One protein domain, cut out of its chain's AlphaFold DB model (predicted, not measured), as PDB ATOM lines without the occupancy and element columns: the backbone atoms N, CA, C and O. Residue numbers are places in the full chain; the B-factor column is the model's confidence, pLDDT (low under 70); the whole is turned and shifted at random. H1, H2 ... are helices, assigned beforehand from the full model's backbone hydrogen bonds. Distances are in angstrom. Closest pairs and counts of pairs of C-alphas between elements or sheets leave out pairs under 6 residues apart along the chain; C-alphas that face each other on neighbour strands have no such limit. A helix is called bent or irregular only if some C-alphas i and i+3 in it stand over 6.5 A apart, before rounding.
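This is residues 300 to 382 of the 410 residues of an uncharacterized protein of Roseomonas gilardii (UniProt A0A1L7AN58). One long helix, H1, makes the longest axis, and two shorter helices pack on it: H3 runs side by side with the part of H1 near its first residues, and H2 crosses H1 at a steep tilt, while the short H4 packs mainly on H2, nearly at right angles to it. At the far end of H1, residues 326 to 331 stick out before the chain folds back to H2. The printed part has 83 residues with four named helices, in the order H1, H2, H3, H4, and no named strand; the class is all helix. The whole is compact, with a radius of gyration of the C-alphas of 13.4 A, yet elongated, spanning 44 by 25 by 21 A.

H1 is residues 300 to 326, 39.6 A long, from C-alpha 300 at (178.078, 127.116, 117.681) to C-alpha 326 at (146.132, 149.918, 122.946). H2 is residues 336 to 348, 18.5 A long. H3 is residues 359 to 369, 15.3 A long. H4 is residues 374 to 381, 11.2 A long, ending at C-alpha 381 at (153.431, 132.223, 134.770); it is irregular, with C-alphas 376 and 379 7.5 A apart.

H1 is the hub, touching the three other helices. H3 touches it at a shallow tilt of 20 degrees, the same way; their closest C-alphas, of Glu 303 and Leu 359, are 5.0 A apart. H2 touches residues 314 to 322 of H1 with its residues 337 to 342 alone, at a steep tilt of 51 degrees, opposite ways; the closest C-alphas, of Ala 318 and Tyr 338, are 5.5 A apart. H4 touches H2, about perpendicular at 75 degrees, with the closest C-alphas, of Tyr 341 and Leu 374, 5.9 A apart. H4 and H1 only just touch, with 3 pairs of C-alphas within 8 A, the closest those of Gln 317 and Leu 374 at 7.4 A. H2 and H3 are near each other. In H1, H2 and H3 every O i to N i+4 pair is within hydrogen-bond range; in H4 1 of 4 is, beside 3 of 5 O i to N i+3 pairs.

The two C-alphas farthest apart, of Ser 300 and Arg 329, are 44.7 A apart. The printed part has no cut and no long link. The mean pLDDT of the printed part is 73.6, and residues 322 to 337 are among those under 70.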
ATOM      1  N   SER A 300     178.198 125.856 116.923       58.09
ATOM      2  CA  SER A 300     178.078 127.116 117.681       58.09
ATOM      3  C   SER A 300     177.540 128.309 116.873       58.09
ATOM      4  O   SER A 300     176.927 129.219 117.440       58.09
ATOM      5  N   VAL A 301     177.745 128.314 115.550       59.34
ATOM      6  CA  VAL A 301     177.273 129.383 114.655       59.34
ATOM      7  C   VAL A 301     175.780 129.229 114.389       59.34
ATOM      8  O   VAL A 301     175.023 130.197 114.511       59.34
ATOM      9  N   ALA A 302     175.349 127.999 114.111       65.69
ATOM     10  CA  ALA A 302     173.947 127.666 113.925       65.69
ATOM     11  C   ALA A 302     173.135 127.974 115.197       65.69
ATOM     12  O   ALA A 302     172.098 128.632 115.122       65.69
ATOM     13  N   GLU A 303     173.656 127.651 116.386       71.62
ATOM     14  CA  GLU A 303     173.003 128.013 117.650       71.62
ATOM     15  C   GLU A 303     172.837 129.527 117.834       71.62
ATOM     16  O   GLU A 303     171.784 129.996 118.265       71.62
ATOM     17  N   ARG A 304     173.863 130.327 117.510       68.00
ATOM     18  CA  ARG A 304     173.788 131.791 117.654       68.00
ATOM     19  C   ARG A 304     172.709 132.389 116.752       68.00
ATOM     20  O   ARG A 304     171.964 133.259 117.203       68.00
ATOM     21  N   ARG A 305     172.607 131.907 115.510       72.81
ATOM     22  CA  ARG A 305     171.581 132.337 114.552       72.81
ATOM     23  C   ARG A 305     170.177 132.001 115.049       72.81
ATOM     24  O   ARG A 305     169.297 132.856 115.008       72.81
ATOM     25  N   LEU A 306     169.977 130.791 115.568       76.38
ATOM     26  CA  LEU A 306     168.674 130.373 116.083       76.38
ATOM     27  C   LEU A 306     168.283 131.137 117.359       76.38
ATOM     28  O   LEU A 306     167.125 131.517 117.497       76.38
ATOM     29  N   ARG A 307     169.232 131.454 118.254       82.69
ATOM     30  CA  ARG A 307     168.964 132.304 119.436       82.69
ATOM     31  C   ARG A 307     168.500 133.709 119.054       82.69
ATOM     32  O   ARG A 307     167.583 134.227 119.688       82.69
ATOM     33  N   ALA A 308     169.130 134.316 118.046       72.56
ATOM     34  CA  ALA A 308     168.744 135.635 117.545       72.56
ATOM     35  C   ALA A 308     167.337 135.600 116.933       72.56
ATOM     36  O   ALA A 308     166.463 136.341 117.379       72.56
ATOM     37  N   ARG A 309     167.093 134.646 116.024       78.88
ATOM     38  CA  ARG A 309     165.788 134.441 115.380       78.88
ATOM     39  C   ARG A 309     164.666 134.209 116.397       78.88
ATOM     40  O   ARG A 309     163.607 134.813 116.299       78.88
ATOM     41  N   LEU A 310     164.906 133.381 117.412       81.88
ATOM     42  CA  LEU A 310     163.933 133.126 118.474       81.88
ATOM     43  C   LEU A 310     163.630 134.395 119.295       81.88
ATOM     44  O   LEU A 310     162.485 134.638 119.661       81.88
ATOM     45  N   GLY A 311     164.640 135.233 119.557       77.62
ATOM     46  CA  GLY A 311     164.462 136.521 120.231       77.62
ATOM     47  C   GLY A 311     163.657 137.540 119.419       77.62
ATOM     48  O   GLY A 311     162.877 138.289 120.006       77.62
ATOM     49  N   GLU A 312     163.819 137.545 118.095       75.44
ATOM     50  CA  GLU A 312     163.039 138.373 117.167       75.44
ATOM     51  C   GLU A 312     161.570 137.941 117.128       75.44
ATOM     52  O   GLU A 312     160.692 138.786 117.261       75.44
ATOM     53  N   MET A 313     161.290 136.635 117.054       82.19
ATOM     54  CA  MET A 313     159.915 136.111 117.080       82.19
ATOM     55  C   MET A 313     159.174 136.489 118.371       82.19
ATOM     56  O   MET A 313     158.002 136.855 118.334       82.19
ATOM     57  N   VAL A 314     159.866 136.444 119.515       82.62
ATOM     58  CA  VAL A 314     159.315 136.878 120.810       82.62
ATOM     59  C   VAL A 314     159.012 138.379 120.815       82.62
ATOM     60  O   VAL A 314     157.962 138.790 121.307       82.62
ATOM     61  N   ALA A 315     159.924 139.199 120.283       73.50
ATOM     62  CA  ALA A 315     159.738 140.646 120.202       73.50
ATOM     63  C   ALA A 315     158.574 141.021 119.275       73.50
ATOM     64  O   ALA A 315     157.750 141.847 119.653       73.50
ATOM     65  N   ALA A 316     158.473 140.374 118.110       77.50
ATOM     66  CA  ALA A 316     157.399 140.601 117.148       77.50
ATOM     67  C   ALA A 316     156.018 140.319 117.762       77.50
ATOM     68  O   ALA A 316     155.157 141.194 117.744       77.50
ATOM     69  N   GLN A 317     155.839 139.158 118.406       82.88
ATOM     70  CA  GLN A 317     154.572 138.832 119.072       82.88
ATOM     71  C   GLN A 317     154.236 139.815 120.206       82.88
ATOM     72  O   GLN A 317     153.079 140.189 120.370       82.88
ATOM     73  N   ALA A 318     155.230 140.253 120.991       77.12
ATOM     74  CA  ALA A 318     154.997 141.213 122.070       77.12
ATOM     75  C   ALA A 318     154.496 142.567 121.536       77.12
ATOM     76  O   ALA A 318     153.547 143.120 122.083       77.12
ATOM     77  N   VAL A 319     155.084 143.064 120.444       69.62
ATOM     78  CA  VAL A 319     154.666 144.323 119.806       69.62
ATOM     79  C   VAL A 319     153.275 144.199 119.179       69.62
ATOM     80  O   VAL A 319     152.440 145.079 119.378       69.62
ATOM     81  N   GLU A 320     153.001 143.108 118.459       73.69
ATOM     82  CA  GLU A 320     151.689 142.849 117.848       73.69
ATOM     83  C   GLU A 320     150.562 142.836 118.895       73.69
ATOM     84  O   GLU A 320     149.518 143.468 118.710       73.69
ATOM     85  N   ASP A 321     150.784 142.162 120.024       70.31
ATOM     86  CA  ASP A 321     149.777 142.025 121.076       70.31
ATOM     87  C   ASP A 321     149.651 143.285 121.958       70.31
ATOM     88  O   ASP A 321     148.575 143.552 122.503       70.31
ATOM     89  N   GLU A 322     150.715 144.085 122.105       67.06
ATOM     90  CA  GLU A 322     150.650 145.417 122.728       67.06
ATOM     91  C   GLU A 322     149.864 146.403 121.852       67.06
ATOM     92  O   GLU A 322     148.973 147.095 122.357       67.06
ATOM     93  N   ALA A 323     150.111 146.409 120.539       58.00
ATOM     94  CA  ALA A 323     149.383 147.238 119.579       58.00
ATOM     95  C   ALA A 323     147.883 146.888 119.530       58.00
ATOM     96  O   ALA A 323     147.041 147.786 119.497       58.00
ATOM     97  N   GLY A 324     147.530 145.599 119.618       58.47
ATOM     98  CA  GLY A 324     146.135 145.149 119.699       58.47
ATOM     99  C   GLY A 324     145.410 145.546 120.995       58.47
ATOM    100  O   GLY A 324     144.191 145.713 120.996       58.47
ATOM    101  N   ARG A 325     146.137 145.739 122.108       56.03
ATOM    102  CA  ARG A 325     145.567 146.140 123.413       56.03
ATOM    103  C   ARG A 325     145.388 147.650 123.573       56.03
ATOM    104  O   ARG A 325     144.466 148.075 124.270       56.03
ATOM    105  N   ALA A 326     146.217 148.456 122.912       51.09
ATOM    106  CA  ALA A 326     146.132 149.918 122.946       51.09
ATOM    107  C   ALA A 326     144.829 150.475 122.330       51.09
ATOM    108  O   ALA A 326     144.437 151.599 122.637       51.09
ATOM    109  N   GLY A 327     144.111 149.676 121.530       46.28
ATOM    110  CA  GLY A 327     142.823 150.045 120.935       46.28
ATOM    111  C   GLY A 327     141.635 150.139 121.905       46.28
ATOM    112  O   GLY A 327     140.567 150.572 121.482       46.28
ATOM    113  N   LEU A 328     141.776 149.756 123.185       47.81
ATOM    114  CA  LEU A 328     140.646 149.717 124.132       47.81
ATOM    115  C   LEU A 328     140.769 150.616 125.370       47.81
ATOM    116  O   LEU A 328     139.728 150.949 125.932       47.81
ATOM    117  N   ARG A 329     141.960 151.074 125.785       34.56
ATOM    118  CA  ARG A 329     142.141 152.160 126.778       34.56
ATOM    119  C   ARG A 329     143.500 152.832 126.575       34.56
ATOM    120  O   ARG A 329     144.524 152.158 126.584       34.56
ATOM    121  N   GLY A 330     143.497 154.156 126.416       39.97
ATOM    122  CA  GLY A 330     144.704 154.966 126.257       39.97
ATOM    123  C   GLY A 330     145.625 154.873 127.476       39.97
ATOM    124  O   GLY A 330     145.241 155.242 128.583       39.97
ATOM    125  N   GLY A 331     146.838 154.376 127.251       36.69
ATOM    126  CA  GLY A 331     147.919 154.302 128.226       36.69
ATOM    127  C   GLY A 331     149.040 153.420 127.686       36.69
ATOM    128  O   GLY A 331     148.855 152.220 127.521       36.69
ATOM    129  N   VAL A 332     150.193 154.016 127.374       37.78
ATOM    130  CA  VAL A 332     151.389 153.301 126.904       37.78
ATOM    131  C   VAL A 332     151.892 152.400 128.036       37.78
ATOM    132  O   VAL A 332     152.441 152.882 129.027       37.78
ATOM    133  N   ALA A 333     151.663 151.093 127.920       39.94
ATOM    134  CA  ALA A 333     152.206 150.094 128.833       39.94
ATOM    135  C   ALA A 333     153.617 149.705 128.363       39.94
ATOM    136  O   ALA A 333     153.801 149.342 127.210       39.94
ATOM    137  N   GLY A 334     154.611 149.850 129.243       49.81
ATOM    138  CA  GLY A 334     156.034 149.663 128.931       49.81
ATOM    139  C   GLY A 334     156.511 148.194 128.825       49.81
ATOM    140  O   GLY A 334     155.684 147.295 128.693       49.81
ATOM    141  N   PRO A 335     157.834 147.922 128.965       51.47
ATOM    142  CA  PRO A 335     158.578 146.713 128.527       51.47
ATOM    143  C   PRO A 335     158.183 145.357 129.160       51.47
ATOM    144  O   PRO A 335     158.894 144.355 129.026       51.47
ATOM    145  N   GLY A 336     157.061 145.289 129.871       62.56
ATOM    146  CA  GLY A 336     156.615 144.116 130.609       62.56
ATOM    147  C   GLY A 336     156.269 142.915 129.728       62.56
ATOM    148  O   GLY A 336     156.555 141.787 130.135       62.56
ATOM    149  N   LEU A 337     155.685 143.101 128.534       69.56
ATOM    150  CA  LEU A 337     155.204 141.961 127.744       69.56
ATOM    151  C   LEU A 337     156.350 141.160 127.117       69.56
ATOM    152  O   LEU A 337     156.329 139.932 127.181       69.56
ATOM    153  N   TYR A 338     157.411 141.823 126.645       73.00
ATOM    154  CA  TYR A 338     158.619 141.153 126.142       73.00
ATOM    155  C   TYR A 338     159.279 140.255 127.200       73.00
ATOM    156  O   TYR A 338     159.651 139.108 126.928       73.00
ATOM    157  N   HIS A 339     159.416 140.750 128.432       75.12
ATOM    158  CA  HIS A 339     160.001 139.971 129.526       75.12
ATOM    159  C   HIS A 339     159.098 138.805 129.945       75.12
ATOM    160  O   HIS A 339     159.594 137.701 130.181       75.12
ATOM    161  N   ARG A 340     157.774 139.008 129.954       76.50
ATOM    162  CA  ARG A 340     156.797 137.938 130.202       76.50
ATOM    163  C   ARG A 340     156.828 136.871 129.112       76.50
ATOM    164  O   ARG A 340     156.789 135.690 129.427       76.50
ATOM    165  N   TYR A 341     156.956 137.257 127.849       83.69
ATOM    166  CA  TYR A 341     156.993 136.317 126.729       83.69
ATOM    167  C   TYR A 341     158.286 135.497 126.725       83.69
ATOM    168  O   TYR A 341     158.234 134.281 126.550       83.69
ATOM    169  N   ASN A 342     159.432 136.099 127.058       82.00
ATOM    170  CA  ASN A 342     160.666 135.337 127.283       82.00
ATOM    171  C   ASN A 342     160.558 134.380 128.484       82.00
ATOM    172  O   ASN A 342     161.067 133.260 128.423       82.00
ATOM    173  N   ALA A 343     159.889 134.791 129.565       79.25
ATOM    174  CA  ALA A 343     159.641 133.920 130.714       79.25
ATOM    175  C   ALA A 343     158.703 132.754 130.356       79.25
ATOM    176  O   ALA A 343     158.960 131.619 130.752       79.25
ATOM    177  N   CYS A 344     157.662 133.013 129.564       83.31
ATOM    178  CA  CYS A 344     156.739 132.002 129.053       83.31
ATOM    179  C   CYS A 344     157.465 130.992 128.158       83.31
ATOM    180  O   CYS A 344     157.398 129.789 128.402       83.31
ATOM    181  N   LEU A 345     158.246 131.473 127.186       85.38
ATOM    182  CA  LEU A 345     159.059 130.631 126.309       85.38
ATOM    183  C   LEU A 345     160.036 129.762 127.111       85.38
ATOM    184  O   LEU A 345     160.177 128.572 126.848       85.38
ATOM    185  N   LYS A 346     160.659 130.327 128.151       86.81
ATOM    186  CA  LYS A 346     161.505 129.564 129.071       86.81
ATOM    187  C   LYS A 346     160.732 128.418 129.737       86.81
ATOM    188  O   LYS A 346     161.283 127.327 129.836       86.81
ATOM    189  N   ARG A 347     159.488 128.629 130.188       83.00
ATOM    190  CA  ARG A 347     158.662 127.572 130.811       83.00
ATOM    191  C   ARG A 347     158.286 126.476 129.814       83.00
ATOM    192  O   ARG A 347     158.437 125.302 130.139       83.00
ATOM    193  N   VAL A 348     157.892 126.856 128.602       83.94
ATOM    194  CA  VAL A 348     157.544 125.927 127.515       83.94
ATOM    195  C   VAL A 348     158.746 125.079 127.087       83.94
ATOM    196  O   VAL A 348     158.612 123.887 126.834       83.94
ATOM    197  N   SER A 349     159.943 125.661 127.055       82.44
ATOM    198  CA  SER A 349     161.176 124.980 126.642       82.44
ATOM    199  C   SER A 349     161.931 124.307 127.802       82.44
ATOM    200  O   SER A 349     163.164 124.288 127.821       82.44
ATOM    201  N   GLY A 350     161.218 123.775 128.801       79.12
ATOM    202  CA  GLY A 350     161.823 122.983 129.883       79.12
ATOM    203  C   GLY A 350     162.628 123.800 130.902       79.12
ATOM    204  O   GLY A 350     163.634 123.331 131.433       79.12
ATOM    205  N   ASN A 351     162.211 125.040 131.168       80.81
ATOM    206  CA  ASN A 351     162.831 125.994 132.098       80.81
ATOM    207  C   ASN A 351     164.264 126.438 131.735       80.81
ATOM    208  O   ASN A 351     164.973 127.023 132.563       80.81
ATOM    209  N   LYS A 352     164.691 126.220 130.487       78.06
ATOM    210  CA  LYS A 352     165.981 126.689 129.964       78.06
ATOM    211  C   LYS A 352     165.822 128.047 129.297       78.06
ATOM    212  O   LYS A 352     164.920 128.263 128.493       78.06
ATOM    213  N   SER A 353     166.706 128.989 129.624       78.00
ATOM    214  CA  SER A 353     166.759 130.248 128.869       78.00
ATOM    215  C   SER A 353     167.326 129.996 127.470       78.00
ATOM    216  O   SER A 353     168.157 129.107 127.295       78.00
ATOM    217  N   ARG A 354     166.961 130.820 126.482       79.38
ATOM    218  CA  ARG A 354     167.512 130.761 125.109       79.38
ATOM    219  C   ARG A 354     169.046 130.706 125.063       79.38
ATOM    220  O   ARG A 354     169.626 130.043 124.211       79.38
ATOM    221  N   ALA A 355     169.714 131.363 126.014       72.81
ATOM    222  CA  ALA A 355     171.171 131.371 126.134       72.81
ATOM    223  C   ALA A 355     171.764 130.011 126.553       72.81
ATOM    224  O   ALA A 355     172.949 129.777 126.341       72.81
ATOM    225  N   GLN A 356     170.952 129.128 127.138       76.12
ATOM    226  CA  GLN A 356     171.335 127.811 127.654       76.12
ATOM    227  C   GLN A 356     170.839 126.649 126.776       76.12
ATOM    228  O   GLN A 356     171.189 125.506 127.055       76.12
ATOM    229  N   MET A 357     170.022 126.921 125.755       80.88
ATOM    230  CA  MET A 357     169.500 125.899 124.843       80.88
ATOM    231  C   MET A 357     170.578 125.432 123.858       80.88
ATOM    232  O   MET A 357     171.312 126.262 123.315       80.88
ATOM    233  N   THR A 358     170.647 124.127 123.611       85.00
ATOM    234  CA  THR A 358     171.465 123.498 122.558       85.00
ATOM    235  C   THR A 358     170.866 123.724 121.165       85.00
ATOM    236  O   THR A 358     169.727 124.174 121.039       85.00
ATOM    237  N   LEU A 359     171.603 123.387 120.101       76.62
ATOM    238  CA  LEU A 359     171.114 123.490 118.720       76.62
ATOM    239  C   LEU A 359     169.751 122.813 118.498       76.62
ATOM    240  O   LEU A 359     168.833 123.455 117.990       76.62
ATOM    241  N   ALA A 360     169.606 121.557 118.924       81.00
ATOM    242  CA  ALA A 360     168.363 120.801 118.773       81.00
ATOM    243  C   ALA A 360     167.207 121.443 119.559       81.00
ATOM    244  O   ALA A 360     166.084 121.536 119.067       81.00
ATOM    245  N   GLU A 361     167.491 121.958 120.757       83.69
ATOM    246  CA  GLU A 361     166.501 122.640 121.596       83.69
ATOM    247  C   GLU A 361     166.065 123.983 120.996       83.69
ATOM    248  O   GLU A 361     164.889 124.328 121.055       83.69
ATOM    249  N   LEU A 362     166.983 124.724 120.368       83.06
ATOM    250  CA  LEU A 362     166.672 125.973 119.670       83.06
ATOM    251  C   LEU A 362     165.837 125.737 118.409       83.06
ATOM    252  O   LEU A 362     164.905 126.494 118.143       83.06
ATOM    253  N   GLN A 363     166.147 124.687 117.642       86.19
ATOM    254  CA  GLN A 363     165.346 124.285 116.483       86.19
ATOM    255  C   GLN A 363     163.937 123.862 116.911       86.19
ATOM    256  O   GLN A 363     162.957 124.299 116.309       86.19
ATOM    257  N   ALA A 364     163.825 123.083 117.991       86.25
ATOM    258  CA  ALA A 364     162.540 122.696 118.562       86.25
ATOM    259  C   ALA A 364     161.742 123.907 119.073       86.25
ATOM    260  O   ALA A 364     160.543 123.999 118.812       86.25
ATOM    261  N   ALA A 365     162.396 124.864 119.741       86.12
ATOM    262  CA  ALA A 365     161.759 126.086 120.232       86.12
ATOM    263  C   ALA A 365     161.239 126.976 119.091       86.12
ATOM    264  O   ALA A 365     160.131 127.498 119.186       86.12
ATOM    265  N   ILE A 366     161.991 127.106 117.993       85.75
ATOM    266  CA  ILE A 366     161.528 127.821 116.791       85.75
ATOM    267  C   ILE A 366     160.342 127.093 116.158       85.75
ATOM    268  O   ILE A 366     159.317 127.719 115.914       85.75
ATOM    269  N   GLY A 367     160.436 125.775 115.968       87.19
ATOM    270  CA  GLY A 367     159.326 124.997 115.418       87.19
ATOM    271  C   GLY A 367     158.065 125.071 116.285       87.19
ATOM    272  O   GLY A 367     156.954 125.060 115.764       87.19
ATOM    273  N   TRP A 368     158.212 125.179 117.608       90.06
ATOM    274  CA  TRP A 368     157.087 125.417 118.509       90.06
ATOM    275  C   TRP A 368     156.499 126.827 118.336       90.06
ATOM    276  O   TRP A 368     155.283 126.954 118.207       90.06
ATOM    277  N   MET A 369     157.344 127.862 118.261       90.31
ATOM    278  CA  MET A 369     156.933 129.261 118.058       90.31
ATOM    279  C   MET A 369     156.258 129.517 116.704       90.31
ATOM    280  O   MET A 369     155.447 130.429 116.588       90.31
ATOM    281  N   GLU A 370     156.565 128.723 115.678       87.25
ATOM    282  CA  GLU A 370     155.895 128.797 114.371       87.25
ATOM    283  C   GLU A 370     154.443 128.286 114.419       87.25
ATOM    284  O   GLU A 370     153.654 128.605 113.534       87.25
ATOM    285  N   ARG A 371     154.070 127.511 115.450       85.88
ATOM    286  CA  ARG A 371     152.732 126.909 115.596       85.88
ATOM    287  C   ARG A 371     151.919 127.445 116.774       85.88
ATOM    288  O   ARG A 371     150.748 127.104 116.884       85.88
ATOM    289  N   ASN A 372     152.522 128.236 117.662       86.69
ATOM    290  CA  ASN A 372     151.904 128.667 118.918       86.69
ATOM    291  C   ASN A 372     152.204 130.147 119.197       86.69
ATOM    292  O   ASN A 372     153.299 130.634 118.901       86.69
ATOM    293  N   ARG A 373     151.254 130.861 119.814       86.00
ATOM    294  CA  ARG A 373     151.455 132.244 120.273       86.00
ATOM    295  C   ARG A 373     151.730 132.275 121.771       86.00
ATOM    296  O   ARG A 373     151.051 131.619 122.554       86.00
ATOM    297  N   LEU A 374     152.701 133.079 122.199       84.69
ATOM    298  CA  LEU A 374     153.088 133.171 123.613       84.69
ATOM    299  C   LEU A 374     151.972 133.738 124.505       84.69
ATOM    300  O   LEU A 374     151.931 133.421 125.693       84.69
ATOM    301  N   ALA A 375     151.048 134.515 123.934       81.44
ATOM    302  CA  ALA A 375     149.868 135.034 124.622       81.44
ATOM    303  C   ALA A 375     148.993 133.928 125.242       81.44
ATOM    304  O   ALA A 375     148.519 134.083 126.370       81.44
ATOM    305  N   ASP A 376     148.830 132.807 124.537       82.12
ATOM    306  CA  ASP A 376     147.941 131.702 124.927       82.12
ATOM    307  C   ASP A 376     148.526 130.876 126.084       82.12
ATOM    308  O   ASP A 376     147.818 130.211 126.843       82.12
ATOM    309  N   HIS A 377     149.841 130.979 126.279       82.44
ATOM    310  CA  HIS A 377     150.600 130.218 127.265       82.44
ATOM    311  C   HIS A 377     150.999 131.036 128.501       82.44
ATOM    312  O   HIS A 377     151.725 130.547 129.365       82.44
ATOM    313  N   LEU A 378     150.480 132.260 128.648       78.88
ATOM    314  CA  LEU A 378     150.751 133.110 129.815       78.88
ATOM    315  C   LEU A 378     150.290 132.505 131.152       78.88
ATOM    316  O   LEU A 378     150.819 132.903 132.191       78.88
ATOM    317  N   HIS A 379     149.359 131.545 131.131       77.62
ATOM    318  CA  HIS A 379     148.921 130.797 132.316       77.62
ATOM    319  C   HIS A 379     150.084 130.054 133.002       77.62
ATOM    320  O   HIS A 379     150.087 129.879 134.214       77.62
ATOM    321  N   LEU A 380     151.147 129.714 132.258       78.62
ATOM    322  CA  LEU A 380     152.360 129.073 132.790       78.62
ATOM    323  C   LEU A 380     153.176 129.967 133.745       78.62
ATOM    324  O   LEU A 380     154.183 129.522 134.304       78.62
ATOM    325  N   LEU A 381     152.789 131.237 133.899       75.12
ATOM    326  CA  LEU A 381     153.431 132.223 134.770       75.12
ATOM    327  C   LEU A 381     152.576 132.602 135.991       75.12
ATOM    328  O   LEU A 381     153.014 133.446 136.771       75.12
ATOM    329  N   GLU A 382     151.386 132.014 136.162       64.81
ATOM    330  CA  GLU A 382     150.422 132.396 137.212       64.81
ATOM    331  C   GLU A 382     150.937 132.144 138.640       64.81
ATOM    332  O   GLU A 382     150.636 132.931 139.537       64.81
TER     333      GLU A 382